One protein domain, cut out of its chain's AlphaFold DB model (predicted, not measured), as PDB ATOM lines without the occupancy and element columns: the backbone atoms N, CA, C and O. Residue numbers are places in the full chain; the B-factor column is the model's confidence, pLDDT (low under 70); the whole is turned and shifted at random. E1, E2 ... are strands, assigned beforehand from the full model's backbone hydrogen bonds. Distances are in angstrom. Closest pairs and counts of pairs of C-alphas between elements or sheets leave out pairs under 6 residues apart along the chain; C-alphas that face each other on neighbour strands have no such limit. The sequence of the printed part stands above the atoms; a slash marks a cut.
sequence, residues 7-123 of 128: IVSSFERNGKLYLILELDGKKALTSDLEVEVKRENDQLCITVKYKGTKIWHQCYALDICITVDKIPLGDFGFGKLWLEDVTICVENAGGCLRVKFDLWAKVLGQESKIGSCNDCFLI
ATOM      1  N   ILE A   7      23.376 -37.493 -28.448       44.41
ATOM      2  CA  ILE A   7      22.378 -36.714 -29.177       44.41
ATOM      3  C   ILE A   7      22.865 -36.631 -30.618       44.41
ATOM      4  O   ILE A   7      23.741 -35.834 -30.933       44.41
ATOM      5  N   VAL A   8      22.306 -37.469 -31.484       45.22
ATOM      6  CA  VAL A   8      22.748 -37.575 -32.881       45.22
ATOM      7  C   VAL A   8      22.101 -36.541 -33.797       45.22
ATOM      8  O   VAL A   8      22.653 -36.234 -34.852       45.22
ATOM      9  N   SER A   9      20.939 -35.981 -33.437       46.56
ATOM     10  CA  SER A   9      20.303 -34.957 -34.270       46.56
ATOM     11  C   SER A   9      19.203 -34.166 -33.558       46.56
ATOM     12  O   SER A   9      18.426 -34.707 -32.768       46.56
ATOM     13  N   SER A  10      19.087 -32.889 -33.919       51.06
ATOM     14  CA  SER A  10      17.907 -32.059 -33.683       51.06
ATOM     15  C   SER A  10      17.465 -31.438 -35.005       51.06
ATOM     16  O   SER A  10      18.315 -30.958 -35.757       51.06
ATOM     17  N   PHE A  11      16.163 -31.395 -35.283       51.53
ATOM     18  CA  PHE A  11      15.649 -30.683 -36.455       51.53
ATOM     19  C   PHE A  11      14.368 -29.910 -36.140       51.53
ATOM     20  O   PHE A  11      13.579 -30.292 -35.274       51.53
ATOM     21  N   GLU A  12      14.169 -28.806 -36.856       38.59
ATOM     22  CA  GLU A  12      13.038 -27.900 -36.676       38.59
ATOM     23  C   GLU A  12      12.013 -28.076 -37.803       38.59
ATOM     24  O   GLU A  12      12.364 -28.146 -38.984       38.59
ATOM     25  N   ARG A  13      10.724 -28.144 -37.452       38.88
ATOM     26  CA  ARG A  13       9.616 -28.138 -38.417       38.88
ATOM     27  C   ARG A  13       8.399 -27.447 -37.808       38.88
ATOM     28  O   ARG A  13       7.927 -27.853 -36.752       38.88
ATOM     29  N   ASN A  14       7.848 -26.446 -38.499       42.59
ATOM     30  CA  ASN A  14       6.654 -25.698 -38.072       42.59
ATOM     31  C   ASN A  14       6.780 -25.059 -36.669       42.59
ATOM     32  O   ASN A  14       5.829 -25.104 -35.890       42.59
ATOM     33  N   GLY A  15       7.956 -24.523 -36.322       39.31
ATOM     34  CA  GLY A  15       8.217 -23.927 -35.003       39.31
ATOM     35  C   GLY A  15       8.289 -24.940 -33.854       39.31
ATOM     36  O   GLY A  15       8.235 -24.553 -32.689       39.31
ATOM     37  N   LYS A  16       8.381 -26.239 -34.167       40.97
ATOM     38  CA  LYS A  16       8.596 -27.318 -33.200       40.97
ATOM     39  C   LYS A  16       9.983 -27.918 -33.390       40.97
ATOM     40  O   LYS A  16      10.370 -28.249 -34.514       40.97
ATOM     41  N   LEU A  17      10.707 -28.069 -32.284       46.09
ATOM     42  CA  LEU A  17      12.024 -28.693 -32.229       46.09
ATOM     43  C   LEU A  17      11.870 -30.176 -31.888       46.09
ATOM     44  O   LEU A  17      11.295 -30.522 -30.860       46.09
ATOM     45  N   TYR A  18      12.398 -31.046 -32.743       49.62
ATOM     46  CA  TYR A  18      12.391 -32.490 -32.543       49.62
ATOM     47  C   TYR A  18      13.796 -32.953 -32.183       49.62
ATOM     48  O   TYR A  18      14.745 -32.711 -32.930       49.62
ATOM     49  N   LEU A  19      13.921 -33.629 -31.042       51.00
ATOM     50  CA  LEU A  19      15.173 -34.221 -30.580       51.00
ATOM     51  C   LEU A  19      15.166 -35.715 -30.889       51.00
ATOM     52  O   LEU A  19      14.223 -36.426 -30.523       51.00
ATOM     53  N   ILE A  20      16.225 -36.186 -31.543       52.91
ATOM     54  CA  ILE A  20      16.488 -37.608 -31.734       52.91
ATOM     55  C   ILE A  20      17.638 -37.985 -30.808       52.91
ATOM     56  O   ILE A  20      18.787 -37.592 -31.008       52.91
ATOM     57  N   LEU A  21      17.298 -38.758 -29.783       44.69
ATOM     58  CA  LEU A  21      18.261 -39.392 -28.896       44.69
ATOM     59  C   LEU A  21      18.469 -40.823 -29.388       44.69
ATOM     60  O   LEU A  21      17.507 -41.599 -29.438       44.69
ATOM     61  N   GLU A  22      19.699 -41.166 -29.759       34.59
ATOM     62  CA  GLU A  22      20.048 -42.550 -30.059       34.59
ATOM     63  C   GLU A  22      20.485 -43.241 -28.769       34.59
ATOM     64  O   GLU A  22      21.382 -42.794 -28.054       34.59
ATOM     65  N   LEU A  23      19.772 -44.319 -28.443       32.97
ATOM     66  CA  LEU A  23      20.059 -45.189 -27.314       32.97
ATOM     67  C   LEU A  23      20.391 -46.568 -27.867       32.97
ATOM     68  O   LEU A  23      19.614 -47.143 -28.631       32.97
ATOM     69  N   ASP A  24      21.552 -47.067 -27.457       31.16
ATOM     70  CA  ASP A  24      22.213 -48.270 -27.953       31.16
ATOM     71  C   ASP A  24      21.234 -49.433 -28.247       31.16
ATOM     72  O   ASP A  24      20.661 -50.068 -27.355       31.16
ATOM     73  N   GLY A  25      21.007 -49.682 -29.539       33.81
ATOM     74  CA  GLY A  25      20.418 -50.904 -30.087       33.81
ATOM     75  C   GLY A  25      18.893 -51.071 -30.073       33.81
ATOM     76  O   GLY A  25      18.409 -51.891 -30.856       33.81
ATOM     77  N   LYS A  26      18.097 -50.351 -29.264       28.27
ATOM     78  CA  LYS A  26      16.615 -50.457 -29.311       28.27
ATOM     79  C   LYS A  26      15.889 -49.164 -28.912       28.27
ATOM     80  O   LYS A  26      15.814 -48.825 -27.738       28.27
ATOM     81  N   LYS A  27      15.183 -48.610 -29.910       28.27
ATOM     82  CA  LYS A  27      14.180 -47.523 -29.887       28.27
ATOM     83  C   LYS A  27      14.723 -46.101 -29.688       28.27
ATOM     84  O   LYS A  27      15.084 -45.702 -28.589       28.27
ATOM     85  N   ALA A  28      14.603 -45.308 -30.755       29.97
ATOM     86  CA  ALA A  28      14.575 -43.854 -30.691       29.97
ATOM     87  C   ALA A  28      13.431 -43.401 -29.768       29.97
ATOM     88  O   ALA A  28      12.265 -43.738 -29.995       29.97
ATOM     89  N   LEU A  29      13.760 -42.648 -28.720       38.44
ATOM     90  CA  LEU A  29      12.781 -41.884 -27.957       38.44
ATOM     91  C   LEU A  29      12.646 -40.528 -28.648       38.44
ATOM     92  O   LEU A  29      13.477 -39.646 -28.465       38.44
ATOM     93  N   THR A  30      11.603 -40.365 -29.457       44.09
ATOM     94  CA  THR A  30      11.145 -39.035 -29.864       44.09
ATOM     95  C   THR A  30      10.707 -38.307 -28.596       44.09
ATOM     96  O   THR A  30       9.730 -38.715 -27.966       44.09
ATOM     97  N   SER A  31      11.448 -37.295 -28.143       56.34
ATOM     98  CA  SER A  31      11.019 -36.550 -26.958       56.34
ATOM     99  C   SER A  31       9.947 -35.539 -27.355       56.34
ATOM    100  O   SER A  31      10.221 -34.634 -28.140       56.34
ATOM    101  N   ASP A  32       8.758 -35.653 -26.768       69.31
ATOM    102  CA  ASP A  32       7.653 -34.690 -26.874       69.31
ATOM    103  C   ASP A  32       7.931 -33.402 -26.065       69.31
ATOM    104  O   ASP A  32       7.085 -32.953 -25.284       69.31
ATOM    105  N   LEU A  33       9.156 -32.872 -26.142       70.31
ATOM    106  CA  LEU A  33       9.544 -31.635 -25.476       70.31
ATOM    107  C   LEU A  33       9.215 -30.461 -26.400       70.31
ATOM    108  O   LEU A  33       9.777 -30.341 -27.483       70.31
ATOM    109  N   GLU A  34       8.309 -29.595 -25.967       73.50
ATOM    110  CA  GLU A  34       7.873 -28.421 -26.718       73.50
ATOM    111  C   GLU A  34       8.177 -27.160 -25.908       73.50
ATOM    112  O   GLU A  34       7.827 -27.075 -24.729       73.50
ATOM    113  N   VAL A  35       8.798 -26.166 -26.543       69.06
ATOM    114  CA  VAL A  35       8.937 -24.819 -25.982       69.06
ATOM    115  C   VAL A  35       8.077 -23.878 -26.808       69.06
ATOM    116  O   VAL A  35       8.274 -23.737 -28.009       69.06
ATOM    117  N   GLU A  36       7.105 -23.248 -26.163       73.00
ATOM    118  CA  GLU A  36       6.235 -22.251 -26.772       73.00
ATOM    119  C   GLU A  36       6.584 -20.872 -26.224       73.00
ATOM    120  O   GLU A  36       6.585 -20.665 -25.011       73.00
ATOM    121  N   VAL A  37       6.821 -19.922 -27.123       70.50
ATOM    122  CA  VAL A  37       6.968 -18.503 -26.797       70.50
ATOM    123  C   VAL A  37       5.765 -17.778 -27.384       70.50
ATOM    124  O   VAL A  37       5.535 -17.830 -28.593       70.50
ATOM    125  N   LYS A  38       4.952 -17.152 -26.534       74.75
ATOM    126  CA  LYS A  38       3.713 -16.476 -26.941       74.75
ATOM    127  C   LYS A  38       3.577 -15.131 -26.256       74.75
ATOM    128  O   LYS A  38       4.001 -14.960 -25.119       74.75
ATOM    129  N   ARG A  39       2.938 -14.188 -26.944       73.12
ATOM    130  CA  ARG A  39       2.488 -12.937 -26.338       73.12
ATOM    131  C   ARG A  39       1.067 -13.125 -25.810       73.12
ATOM    132  O   ARG A  39       0.176 -13.470 -26.582       73.12
ATOM    133  N   GLU A  40       0.864 -12.883 -24.522       78.25
ATOM    134  CA  GLU A  40      -0.426 -12.990 -23.833       78.25
ATOM    135  C   GLU A  40      -0.613 -11.742 -22.961       78.25
ATOM    136  O   GLU A  40       0.243 -11.456 -22.134       78.25
ATOM    137  N   ASN A  41      -1.699 -10.978 -23.147       74.81
ATOM    138  CA  ASN A  41      -2.055  -9.814 -22.310       74.81
ATOM    139  C   ASN A  41      -0.890  -8.839 -22.020       74.81
ATOM    140  O   ASN A  41      -0.624  -8.514 -20.866       74.81
ATOM    141  N   ASP A  42      -0.170  -8.406 -23.061       77.88
ATOM    142  CA  ASP A  42       1.019  -7.538 -22.946       77.88
ATOM    143  C   ASP A  42       2.174  -8.098 -22.109       77.88
ATOM    144  O   ASP A  42       3.030  -7.363 -21.620       77.88
ATOM    145  N   GLN A  43       2.249  -9.420 -22.019       83.19
ATOM    146  CA  GLN A  43       3.387 -10.154 -21.494       83.19
ATOM    147  C   GLN A  43       3.919 -11.117 -22.549       83.19
ATOM    148  O   GLN A  43       3.198 -11.560 -23.447       83.19
ATOM    149  N   LEU A  44       5.195 -11.462 -22.431       78.56
ATOM    150  CA  LEU A  44       5.785 -12.581 -23.145       78.56
ATOM    151  C   LEU A  44       5.825 -13.787 -22.217       78.56
ATOM    152  O   LEU A  44       6.510 -13.762 -21.198       78.56
ATOM    153  N   CYS A  45       5.138 -14.853 -22.592       81.31
ATOM    154  CA  CYS A  45       5.109 -16.095 -21.846       81.31
ATOM    155  C   CYS A  45       5.931 -17.163 -22.561       81.31
ATOM    156  O   CYS A  45       5.722 -17.452 -23.741       81.31
ATOM    157  N   ILE A  46       6.851 -17.776 -21.820       78.88
ATOM    158  CA  ILE A  46       7.598 -18.953 -22.247       78.88
ATOM    159  C   ILE A  46       7.004 -20.150 -21.508       78.88
ATOM    160  O   ILE A  46       6.906 -20.158 -20.281       78.88
ATOM    161  N   THR A  47       6.585 -21.163 -22.258       79.88
ATOM    162  CA  THR A  47       5.986 -22.389 -21.729       79.88
ATOM    163  C   THR A  47       6.782 -23.584 -22.205       79.88
ATOM    164  O   THR A  47       6.989 -23.746 -23.402       79.88
ATOM    165  N   VAL A  48       7.170 -24.456 -21.281       77.25
ATOM    166  CA  VAL A  48       7.828 -25.721 -21.605       77.25
ATOM    167  C   VAL A  48       6.871 -26.858 -21.287       77.25
ATOM    168  O   VAL A  48       6.343 -26.964 -20.172       77.25
ATOM    169  N   LYS A  49       6.620 -27.704 -22.282       78.88
ATOM    170  CA  LYS A  49       5.772 -28.888 -22.176       78.88
ATOM    171  C   LYS A  49       6.596 -30.131 -22.445       78.88
ATOM    172  O   LYS A  49       7.427 -30.142 -23.340       78.88
ATOM    173  N   TYR A  50       6.321 -31.192 -21.703       77.50
ATOM    174  CA  TYR A  50       6.862 -32.519 -21.947       77.50
ATOM    175  C   TYR A  50       5.697 -33.500 -22.055       77.50
ATOM    176  O   TYR A  50       4.860 -33.568 -21.152       77.50
ATOM    177  N   LYS A  51       5.602 -34.231 -23.172       78.44
ATOM    178  CA  LYS A  51       4.481 -35.151 -23.461       78.44
ATOM    179  C   LYS A  51       3.123 -34.453 -23.392       78.44
ATOM    180  O   LYS A  51       2.183 -34.938 -22.766       78.44
ATOM    181  N   GLY A  52       3.058 -33.245 -23.955       76.00
ATOM    182  CA  GLY A  52       1.871 -32.384 -23.925       76.00
ATOM    183  C   GLY A  52       1.531 -31.791 -22.550       76.00
ATOM    184  O   GLY A  52       0.633 -30.958 -22.455       76.00
ATOM    185  N   THR A  53       2.249 -32.163 -21.486       81.81
ATOM    186  CA  THR A  53       2.023 -31.655 -20.129       81.81
ATOM    187  C   THR A  53       2.917 -30.457 -19.861       81.81
ATOM    188  O   THR A  53       4.127 -30.532 -20.050       81.81
ATOM    189  N   LYS A  54       2.335 -29.353 -19.392       86.94
ATOM    190  CA  LYS A  54       3.079 -28.157 -18.988       86.94
ATOM    191  C   LYS A  54       3.924 -28.460 -17.750       86.94
ATOM    192  O   LYS A  54       3.359 -28.726 -16.693       86.94
ATOM    193  N   ILE A  55       5.247 -28.400 -17.886       86.50
ATOM    194  CA  ILE A  55       6.189 -28.620 -16.777       86.50
ATOM    195  C   ILE A  55       6.750 -27.309 -16.229       86.50
ATOM    196  O   ILE A  55       7.099 -27.238 -15.057       86.50
ATOM    197  N   TRP A  56       6.783 -26.256 -17.050       89.19
ATOM    198  CA  TRP A  56       7.246 -24.938 -16.638       89.19
ATOM    199  C   TRP A  56       6.557 -23.837 -17.442       89.19
ATOM    200  O   TRP A  56       6.199 -24.031 -18.608       89.19
ATOM    201  N   HIS A  57       6.338 -22.688 -16.810       90.50
ATOM    202  CA  HIS A  57       5.710 -21.530 -17.431       90.50
ATOM    203  C   HIS A  57       6.072 -20.260 -16.673       90.50
ATOM    204  O   HIS A  57       5.872 -20.199 -15.460       90.50
ATOM    205  N   GLN A  58       6.538 -19.251 -17.397       88.88
ATOM    206  CA  GLN A  58       6.821 -17.931 -16.850       88.88
ATOM    207  C   GLN A  58       6.439 -16.864 -17.866       88.88
ATOM    208  O   GLN A  58       6.742 -16.999 -19.052       88.88
ATOM    209  N   CYS A  59       5.818 -15.795 -17.378       88.75
ATOM    210  CA  CYS A  59       5.542 -14.600 -18.157       88.75
ATOM    211  C   CYS A  59       6.431 -13.446 -17.695       88.75
ATOM    212  O   CYS A  59       6.763 -13.325 -16.511       88.75
ATOM    213  N   TYR A  60       6.807 -12.609 -18.653       84.12
ATOM    214  CA  TYR A  60       7.667 -11.451 -18.479       84.12
ATOM    215  C   TYR A  60       6.956 -10.214 -19.016       84.12
ATOM    216  O   TYR A  60       6.367 -10.251 -20.100       84.12
ATOM    217  N   ALA A  61       6.997  -9.127 -18.249       84.19
ATOM    218  CA  ALA A  61       6.475  -7.841 -18.689       84.19
ATOM    219  C   ALA A  61       7.342  -7.282 -19.832       84.19
ATOM    220  O   ALA A  61       8.558  -7.470 -19.846       84.19
ATOM    221  N   LEU A  62       6.705  -6.644 -20.816       75.75
ATOM    222  CA  LEU A  62       7.356  -6.211 -22.061       75.75
ATOM    223  C   LEU A  62       8.100  -4.873 -21.954       75.75
ATOM    224  O   LEU A  62       8.750  -4.456 -22.905       75.75
ATOM    225  N   ASP A  63       7.988  -4.192 -20.821       74.38
ATOM    226  CA  ASP A  63       8.602  -2.897 -20.528       74.38
ATOM    227  C   ASP A  63      10.006  -3.015 -19.913       74.38
ATOM    228  O   ASP A  63      10.707  -2.011 -19.777       74.38
ATOM    229  N   ILE A  64      10.445  -4.233 -19.577       76.88
ATOM    230  CA  ILE A  64      11.728  -4.497 -18.919       76.88
ATOM    231  C   ILE A  64      12.614  -5.350 -19.832       76.88
ATOM    232  O   ILE A  64      12.195  -6.387 -20.341       76.88
ATOM    233  N   CYS A  65      13.868  -4.925 -20.012       87.38
ATOM    234  CA  CYS A  65      14.905  -5.757 -20.618       87.38
ATOM    235  C   CYS A  65      15.458  -6.710 -19.557       87.38
ATOM    236  O   CYS A  65      15.937  -6.282 -18.507       87.38
ATOM    237  N   ILE A  66      15.347  -8.005 -19.828       87.62
ATOM    238  CA  ILE A  66      15.719  -9.076 -18.913       87.62
ATOM    239  C   ILE A  66      16.871  -9.845 -19.535       87.62
ATOM    240  O   ILE A  66      16.752 -10.351 -20.650       87.62
ATOM    241  N   THR A  67      17.961  -9.969 -18.785       90.44
ATOM    242  CA  THR A  67      19.072 -10.862 -19.109       90.44
ATOM    243  C   THR A  67      19.344 -11.741 -17.899       90.44
ATOM    244  O   THR A  67      19.558 -11.230 -16.800       90.44
ATOM    245  N   VAL A  68      19.278 -13.057 -18.084       90.00
ATOM    246  CA  VAL A  68      19.489 -14.044 -17.023       90.00
ATOM    247  C   VAL A  68      20.366 -15.167 -17.553       90.00
ATOM    248  O   VAL A  68      20.013 -15.824 -18.531       90.00
ATOM    249  N   ASP A  69      21.472 -15.426 -16.859       92.19
ATOM    250  CA  ASP A  69      22.455 -16.432 -17.273       92.19
ATOM    251  C   ASP A  69      21.866 -17.842 -17.291       92.19
ATOM    252  O   ASP A  69      22.148 -18.618 -18.197       92.19
ATOM    253  N   LYS A  70      21.049 -18.192 -16.288       93.19
ATOM    254  CA  LYS A  70      20.498 -19.542 -16.142       93.19
ATOM    255  C   LYS A  70      19.143 -19.554 -15.450       93.19
ATOM    256  O   LYS A  70      18.994 -19.015 -14.356       93.19
ATOM    257  N   ILE A  71      18.174 -20.246 -16.048       91.81
ATOM    258  CA  ILE A  71      16.833 -20.446 -15.483       91.81
ATOM    259  C   ILE A  71      16.552 -21.947 -15.361       91.81
ATOM    260  O   ILE A  71      16.347 -22.605 -16.385       91.81
ATOM    261  N   PRO A  72      16.523 -22.521 -14.144       93.44
ATOM    262  CA  PRO A  72      16.133 -23.912 -13.964       93.44
ATOM    263  C   PRO A  72      14.644 -24.084 -14.285       93.44
ATOM    264  O   PRO A  72      13.793 -23.395 -13.725       93.44
ATOM    265  N   LEU A  73      14.334 -25.019 -15.183       88.81
ATOM    266  CA  LEU A  73      12.962 -25.308 -15.614       88.81
ATOM    267  C   LEU A  73      12.342 -26.464 -14.821       88.81
ATOM    268  O   LEU A  73      11.123 -26.562 -14.722       88.81
ATOM    269  N   GLY A  74      13.185 -27.319 -14.240       85.94
ATOM    270  CA  GLY A  74      12.781 -28.456 -13.420       85.94
ATOM    271  C   GLY A  74      13.232 -29.792 -13.998       85.94
ATOM    272  O   GLY A  74      14.036 -29.860 -14.933       85.94
ATOM    273  N   ASP A  75      12.718 -30.861 -13.404       83.12
ATOM    274  CA  ASP A  75      13.026 -32.229 -13.803       83.12
ATOM    275  C   ASP A  75      12.048 -32.708 -14.893       83.12
ATOM    276  O   ASP A  75      10.861 -32.378 -14.886       83.12
ATOM    277  N   PHE A  76      12.537 -33.520 -15.831       72.12
ATOM    278  CA  PHE A  76      11.734 -34.142 -16.883       72.12
ATOM    279  C   PHE A  76      12.120 -35.620 -17.019       72.12
ATOM    280  O   PHE A  76      13.216 -35.970 -17.452       72.12
ATOM    281  N   GLY A  77      11.222 -36.524 -16.621       72.19
ATOM    282  CA  GLY A  77      11.511 -37.959 -16.622       72.19
ATOM    283  C   GLY A  77      12.743 -38.311 -15.777       72.19
ATOM    284  O   GLY A  77      12.650 -38.390 -14.560       72.19
ATOM    285  N   PHE A  78      13.880 -38.544 -16.439       70.00
ATOM    286  CA  PHE A  78      15.162 -38.945 -15.842       70.00
ATOM    287  C   PHE A  78      16.268 -37.878 -15.981       70.00
ATOM    288  O   PHE A  78      17.448 -38.182 -15.799       70.00
ATOM    289  N   GLY A  79      15.910 -36.639 -16.328       80.19
ATOM    290  CA  GLY A  79      16.859 -35.543 -16.503       80.19
ATOM    291  C   GLY A  79      16.388 -34.214 -15.921       80.19
ATOM    292  O   GLY A  79      15.297 -34.114 -15.365       80.19
ATOM    293  N   LYS A  80      17.227 -33.186 -16.073       87.31
ATOM    294  CA  LYS A  80      16.945 -31.792 -15.690       87.31
ATOM    295  C   LYS A  80      16.965 -30.880 -16.904       87.31
ATOM    296  O   LYS A  80      17.801 -31.091 -17.778       87.31
ATOM    297  N   LEU A  81      16.110 -29.864 -16.925       88.56
ATOM    298  CA  LEU A  81      16.081 -28.830 -17.959       88.56
ATOM    299  C   LEU A  81      16.411 -27.465 -17.378       88.56
ATOM    300  O   LEU A  81      16.016 -27.128 -16.257       88.56
ATOM    301  N   TRP A  82      17.098 -26.661 -18.175       93.25
ATOM    302  CA  TRP A  82      17.296 -25.249 -17.897       93.25
ATOM    303  C   TRP A  82      17.441 -24.460 -19.197       93.25
ATOM    304  O   TRP A  82      17.769 -25.016 -20.247       93.25
ATOM    305  N   LEU A  83      17.175 -23.161 -19.111       87.50
ATOM    306  CA  LEU A  83      17.564 -22.201 -20.137       87.50
ATOM    307  C   LEU A  83      18.882 -21.544 -19.737       87.50
ATOM    308  O   LEU A  83      19.091 -21.303 -18.547       87.50
ATOM    309  N   GLU A  84      19.727 -21.234 -20.712       92.75
ATOM    310  CA  GLU A  84      20.911 -20.385 -20.551       92.75
ATOM    311  C   GLU A  84      20.851 -19.175 -21.482       92.75
ATOM    312  O   GLU A  84      20.131 -19.189 -22.486       92.75
ATOM    313  N   ASP A  85      21.590 -18.125 -21.119       91.00
ATOM    314  CA  ASP A  85      21.730 -16.881 -21.885       91.00
ATOM    315  C   ASP A  85      20.379 -16.255 -22.276       91.00
ATOM    316  O   ASP A  85      20.177 -15.775 -23.401       91.00
ATOM    317  N   VAL A  86      19.419 -16.279 -21.345       87.12
ATOM    318  CA  VAL A  86      18.059 -15.804 -21.593       87.12
ATOM    319  C   VAL A  86      18.074 -14.290 -21.713       87.12
ATOM    320  O   VAL A  86      18.404 -13.594 -20.761       87.12
ATOM    321  N   THR A  87      17.682 -13.777 -22.873       89.44
ATOM    322  CA  THR A  87      17.527 -12.348 -23.145       89.44
ATOM    323  C   THR A  87      16.127 -12.079 -23.678       89.44
ATOM    324  O   THR A  87      15.743 -12.624 -24.714       89.44
ATOM    325  N   ILE A  88      15.368 -11.232 -22.989       87.50
ATOM    326  CA  ILE A  88      14.058 -10.742 -23.425       87.50
ATOM    327  C   ILE A  88      14.105  -9.225 -23.359       87.50
ATOM    328  O   ILE A  88      14.066  -8.661 -22.270       87.50
ATOM    329  N   CYS A  89      14.225  -8.565 -24.507       86.94
ATOM    330  CA  CYS A  89      14.397  -7.116 -24.547       86.94
ATOM    331  C   CYS A  89      13.691  -6.501 -25.748       86.94
ATOM    332  O   CYS A  89      13.611  -7.089 -26.826       86.94
ATOM    333  N   VAL A  90      13.203  -5.279 -25.562       84.31
ATOM    334  CA  VAL A  90      12.714  -4.462 -26.666       84.31
ATOM    335  C   VAL A  90      13.910  -3.839 -27.388       84.31
ATOM    336  O   VAL A  90      14.693  -3.098 -26.800       84.31
ATOM    337  N   GLU A  91      14.044  -4.139 -28.673       81.56
ATOM    338  CA  GLU A  91      15.067  -3.630 -29.583       81.56
ATOM    339  C   GLU A  91      14.434  -2.731 -30.663       81.56
ATOM    340  O   GLU A  91      13.212  -2.657 -30.827       81.56
ATOM    341  N   ASN A  92      15.279  -2.050 -31.444       73.75
ATOM    342  CA  ASN A  92      14.869  -1.261 -32.614       73.75
ATOM    343  C   ASN A  92      13.813  -0.187 -32.298       73.75
ATOM    344  O   ASN A  92      12.782  -0.116 -32.963       73.75
ATOM    345  N   ALA A  93      14.055   0.624 -31.262       72.12
ATOM    346  CA  ALA A  93      13.165   1.714 -30.842       72.12
ATOM    347  C   ALA A  93      11.703   1.280 -30.595       72.12
ATOM    348  O   ALA A  93      10.772   2.043 -30.844       72.12
ATOM    349  N   GLY A  94      11.486   0.044 -30.127       70.88
ATOM    350  CA  GLY A  94      10.139  -0.484 -29.902       70.88
ATOM    351  C   GLY A  94       9.557  -1.272 -31.072       70.88
ATOM    352  O   GLY A  94       8.409  -1.684 -30.988       70.88
ATOM    353  N   GLY A  95      10.307  -1.491 -32.157       76.50
ATOM    354  CA  GLY A  95       9.838  -2.273 -33.307       76.50
ATOM    355  C   GLY A  95       9.963  -3.790 -33.130       76.50
ATOM    356  O   GLY A  95       9.279  -4.548 -33.818       76.50
ATOM    357  N   CYS A  96      10.821  -4.242 -32.214       81.25
ATOM    358  CA  CYS A  96      11.138  -5.652 -32.027       81.25
ATOM    359  C   CYS A  96      11.155  -6.010 -30.545       81.25
ATOM    360  O   CYS A  96      11.834  -5.356 -29.766       81.25
ATOM    361  N   LEU A  97      10.473  -7.082 -30.163       78.81
ATOM    362  CA  LEU A  97      10.716  -7.773 -28.905       78.81
ATOM    363  C   LEU A  97      11.612  -8.977 -29.197       78.81
ATOM    364  O   LEU A  97      11.154  -9.985 -29.742       78.81
ATOM    365  N   ARG A  98      12.894  -8.852 -28.864       84.12
ATOM    366  CA  ARG A  98      13.894  -9.907 -29.007       84.12
ATOM    367  C   ARG A  98      13.722 -10.928 -27.894       84.12
ATOM    368  O   ARG A  98      13.676 -10.557 -26.723       84.12
ATOM    369  N   VAL A  99      13.692 -12.201 -28.267       79.19
ATOM    370  CA  VAL A  99      13.712 -13.336 -27.342       79.19
ATOM    371  C   VAL A  99      14.837 -14.257 -27.762       79.19
ATOM    372  O   VAL A  99      14.827 -14.795 -28.869       79.19
ATOM    373  N   LYS A 100      15.814 -14.427 -26.881       85.62
ATOM    374  CA  LYS A 100      16.959 -15.301 -27.096       85.62
ATOM    375  C   LYS A 100      17.160 -16.195 -25.885       85.62
ATOM    376  O   LYS A 100      17.061 -15.713 -24.764       85.62
ATOM    377  N   PHE A 101      17.431 -17.472 -26.107       82.62
ATOM    378  CA  PHE A 101      17.885 -18.397 -25.071       82.62
ATOM    379  C   PHE A 101      18.452 -19.663 -25.705       82.62
ATOM    380  O   PHE A 101      18.055 -20.049 -26.806       82.62
ATOM    381  N   ASP A 102      19.295 -20.360 -24.957       84.38
ATOM    382  CA  ASP A 102      19.696 -21.728 -25.241       84.38
ATOM    383  C   ASP A 102      18.968 -22.684 -24.299       84.38
ATOM    384  O   ASP A 102      18.880 -22.447 -23.099       84.38
ATOM    385  N   LEU A 103      18.426 -23.775 -24.831       82.38
ATOM    386  CA  LEU A 103      17.788 -24.817 -24.038       82.38
ATOM    387  C   LEU A 103      18.784 -25.953 -23.821       82.38
ATOM    388  O   LEU A 103      19.337 -26.501 -24.778       82.38
ATOM    389  N   TRP A 104      18.957 -26.338 -22.562       88.44
ATOM    390  CA  TRP A 104      19.896 -27.365 -22.140       88.44
ATOM    391  C   TRP A 104      19.208 -28.455 -21.327       88.44
ATOM    392  O   TRP A 104      18.228 -28.213 -20.613       88.44
ATOM    393  N   ALA A 105      19.757 -29.662 -21.422       85.19
ATOM    394  CA  ALA A 105      19.316 -30.810 -20.651       85.19
ATOM    395  C   ALA A 105      20.500 -31.527 -19.998       85.19
ATOM    396  O   ALA A 105      21.558 -31.672 -20.606       85.19
ATOM    397  N   LYS A 106      20.288 -32.038 -18.780       83.50
ATOM    398  CA  LYS A 106      21.186 -32.987 -18.114       83.50
ATOM    399  C   LYS A 106      20.510 -34.334 -18.020       83.50
ATOM    400  O   LYS A 106      19.513 -34.462 -17.314       83.50
ATOM    401  N   VAL A 107      21.072 -35.339 -18.671       76.31
ATOM    402  CA  VAL A 107      20.555 -36.706 -18.694       76.31
ATOM    403  C   VAL A 107      21.663 -37.641 -18.236       76.31
ATOM    404  O   VAL A 107      22.746 -37.642 -18.808       76.31
ATOM    405  N   LEU A 108      21.412 -38.415 -17.174       72.00
ATOM    406  CA  LEU A 108      22.382 -39.380 -16.627       72.00
ATOM    407  C   LEU A 108      23.782 -38.782 -16.366       72.00
ATOM    408  O   LEU A 108      24.800 -39.448 -16.519       72.00
ATOM    409  N   GLY A 109      23.832 -37.508 -15.967       71.94
ATOM    410  CA  GLY A 109      25.079 -36.800 -15.670       71.94
ATOM    411  C   GLY A 109      25.714 -36.067 -16.855       71.94
ATOM    412  O   GLY A 109      26.567 -35.220 -16.606       71.94
ATOM    413  N   GLN A 110      25.269 -36.315 -18.088       71.88
ATOM    414  CA  GLN A 110      25.732 -35.619 -19.293       71.88
ATOM    415  C   GLN A 110      24.890 -34.376 -19.560       71.88
ATOM    416  O   GLN A 110      23.663 -34.453 -19.515       71.88
ATOM    417  N   GLU A 111      25.546 -33.248 -19.823       84.00
ATOM    418  CA  GLU A 111      24.903 -31.969 -20.140       84.00
ATOM    419  C   GLU A 111      25.056 -31.670 -21.628       84.00
ATOM    420  O   GLU A 111      26.168 -31.697 -22.154       84.00
ATOM    421  N   SER A 112      23.946 -31.362 -22.295       79.56
ATOM    422  CA  SER A 112      23.940 -31.068 -23.725       79.56
ATOM    423  C   SER A 112      22.985 -29.927 -24.045       79.56
ATOM    424  O   SER A 112      21.856 -29.882 -23.541       79.56
ATOM    425  N   LYS A 113      23.419 -29.034 -24.939       81.56
ATOM    426  CA  LYS A 113      22.537 -28.064 -25.584       81.56
ATOM    427  C   LYS A 113      21.607 -28.823 -26.515       81.56
ATOM    428  O   LYS A 113      22.065 -29.536 -27.405       81.56
ATOM    429  N   ILE A 114      20.310 -28.671 -26.299       75.50
ATOM    430  CA  ILE A 114      19.285 -29.351 -27.090       75.50
ATOM    431  C   ILE A 114      18.652 -28.424 -28.126       75.50
ATOM    432  O   ILE A 114      18.183 -28.902 -29.151       75.50
ATOM    433  N   GLY A 115      18.685 -27.106 -27.916       73.44
ATOM    434  CA  GLY A 115      18.190 -26.146 -28.897       73.44
ATOM    435  C   GLY A 115      18.508 -24.703 -28.546       73.44
ATOM    436  O   GLY A 115      19.112 -24.416 -27.514       73.44
ATOM    437  N   SER A 116      18.084 -23.788 -29.411       78.31
ATOM    438  CA  SER A 116      18.190 -22.349 -29.185       78.31
ATOM    439  C   SER A 116      17.005 -21.622 -29.798       78.31
ATOM    440  O   SER A 116      16.535 -22.002 -30.868       78.31
ATOM    441  N   CYS A 117      16.575 -20.547 -29.156       74.69
ATOM    442  CA  CYS A 117      15.659 -19.567 -29.713       74.69
ATOM    443  C   CYS A 117      16.419 -18.254 -29.903       74.69
ATOM    444  O   CYS A 117      17.188 -17.846 -29.034       74.69
ATOM    445  N   ASN A 118      16.220 -17.605 -31.046       79.62
ATOM    446  CA  ASN A 118      16.658 -16.238 -31.291       79.62
ATOM    447  C   ASN A 118      15.668 -15.596 -32.257       79.62
ATOM    448  O   ASN A 118      15.880 -15.594 -33.470       79.62
ATOM    449  N   ASP A 119      14.569 -15.098 -31.710       73.69
ATOM    450  CA  ASP A 119      13.457 -14.581 -32.493       73.69
ATOM    451  C   ASP A 119      13.170 -13.113 -32.167       73.69
ATOM    452  O   ASP A 119      13.526 -12.599 -31.105       73.69
ATOM    453  N   CYS A 120      12.550 -12.426 -33.117       76.00
ATOM    454  CA  CYS A 120      12.127 -11.043 -33.017       76.00
ATOM    455  C   CYS A 120      10.624 -10.965 -33.269       76.00
ATOM    456  O   CYS A 120      10.157 -11.052 -34.406       76.00
ATOM    457  N   PHE A 121       9.861 -10.733 -32.208       69.56
ATOM    458  CA  PHE A 121       8.427 -10.522 -32.322       69.56
ATOM    459  C   PHE A 121       8.170  -9.057 -32.665       69.56
ATOM    460  O   PHE A 121       8.483  -8.161 -31.879       69.56
ATOM    461  N   LEU A 122       7.587  -8.802 -33.838       71.69
ATOM    462  CA  LEU A 122       7.194  -7.449 -34.225       71.69
ATOM    463  C   LEU A 122       6.152  -6.918 -33.238       71.69
ATOM    464  O   LEU A 122       5.042  -7.450 -33.124       71.69
ATOM    465  N   ILE A 123       6.499  -5.838 -32.545       67.38
ATOM    466  CA  ILE A 123       5.552  -5.107 -31.712       67.38
ATOM    467  C   ILE A 123       4.736  -4.267 -32.691       67.38
ATOM    468  O   ILE A 123       5.166  -3.198 -33.116       67.38
TER     469      ILE A 123
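AT A GLANCE: This is residues 7 to 123 of the 128 residues of an uncharacterized protein of Bacillus wiedmannii (UniProt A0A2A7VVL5). Two twisted antiparallel sheets lie face to face as a sandwich, the four strands E7 E8 E9 E10 over the three strands E4 E5 E6, with the strands of both running nearly along the long axis. A small third sheet, E1 E2 E3, sits beside the edges E4 and E10 toward one end. The printed part has 117 residues with no named helix and ten named strands, E1 to E10 in chain order, in three antiparallel meanders, each strand the antiparallel neighbour of the one before; the class is all strand. The whole is compact, with a radius of gyration of the C-alphas of 15.2 A, and its outline is a rod spanning 53 by 26 by 22 A.

HOW THE PARTS SIT: The largest sheet, twisted, runs E7 (residues 66 to 76), E8 (79 to 91), E9 (96 to 107), E10 (110 to 122). N 71 and O 83 of E7 and E8 are 2.9 A apart, N 84 and O 102 of E8 and E9 2.8 A, and N 103 and O 115 of E9 and E10 2.8 A, each within hydrogen-bond range. The second sheet, also twisted, runs E4 (33 to 40), E5 (43 to 50), E6 (53 to 61); N 36 and O 47 are 2.8 A apart, and N 46 and O 58 2.9 A. The facing parts of these sheets are 9.8 A centre to centre, their strands at 21 degrees. The closest C-alphas of E6 and E7 are those of Trp 56 and Leu 73, 5.8 A apart; E4 and E10 are near each other. E6 bends by 52 degrees at residue 56 and E7 by 70 degrees at residue 69. The third sheet runs E1 (7 to 13), E2 (16 to 22), E3 (29 to 31). N 11 and O 18 are 3.0 A apart, while E2 and E3 have no backbone N and O within hydrogen-bond range. The closest C-alphas of E2 and E4 are those of Lys 16 and Glu 34, 6.6 A apart. E3 runs on into E4 at 11 degrees.

IN THESE COORDINATES: E10 measures 36.9 A from first to last C-alpha, E9 35.1 A, E8 34.5 A, E7 25.5 A and E6 24.3 A. C-alpha 7, where E1 begins, is at (22.378, -36.714, -29.177). C-alpha 66, where E7 begins, is at (15.719, -9.076, -18.913). C-alpha 122, where E10 ends, is at (7.194, -7.449, -34.225).

THE WHOLE: The two C-alphas farthest apart are those of Gly 25 and Ala 93, 53.1 A. The printed part has no cut and no long link. The mean pLDDT of the printed part is 72.4; residues 7 to 32, 35, 121 and 123 are under 70.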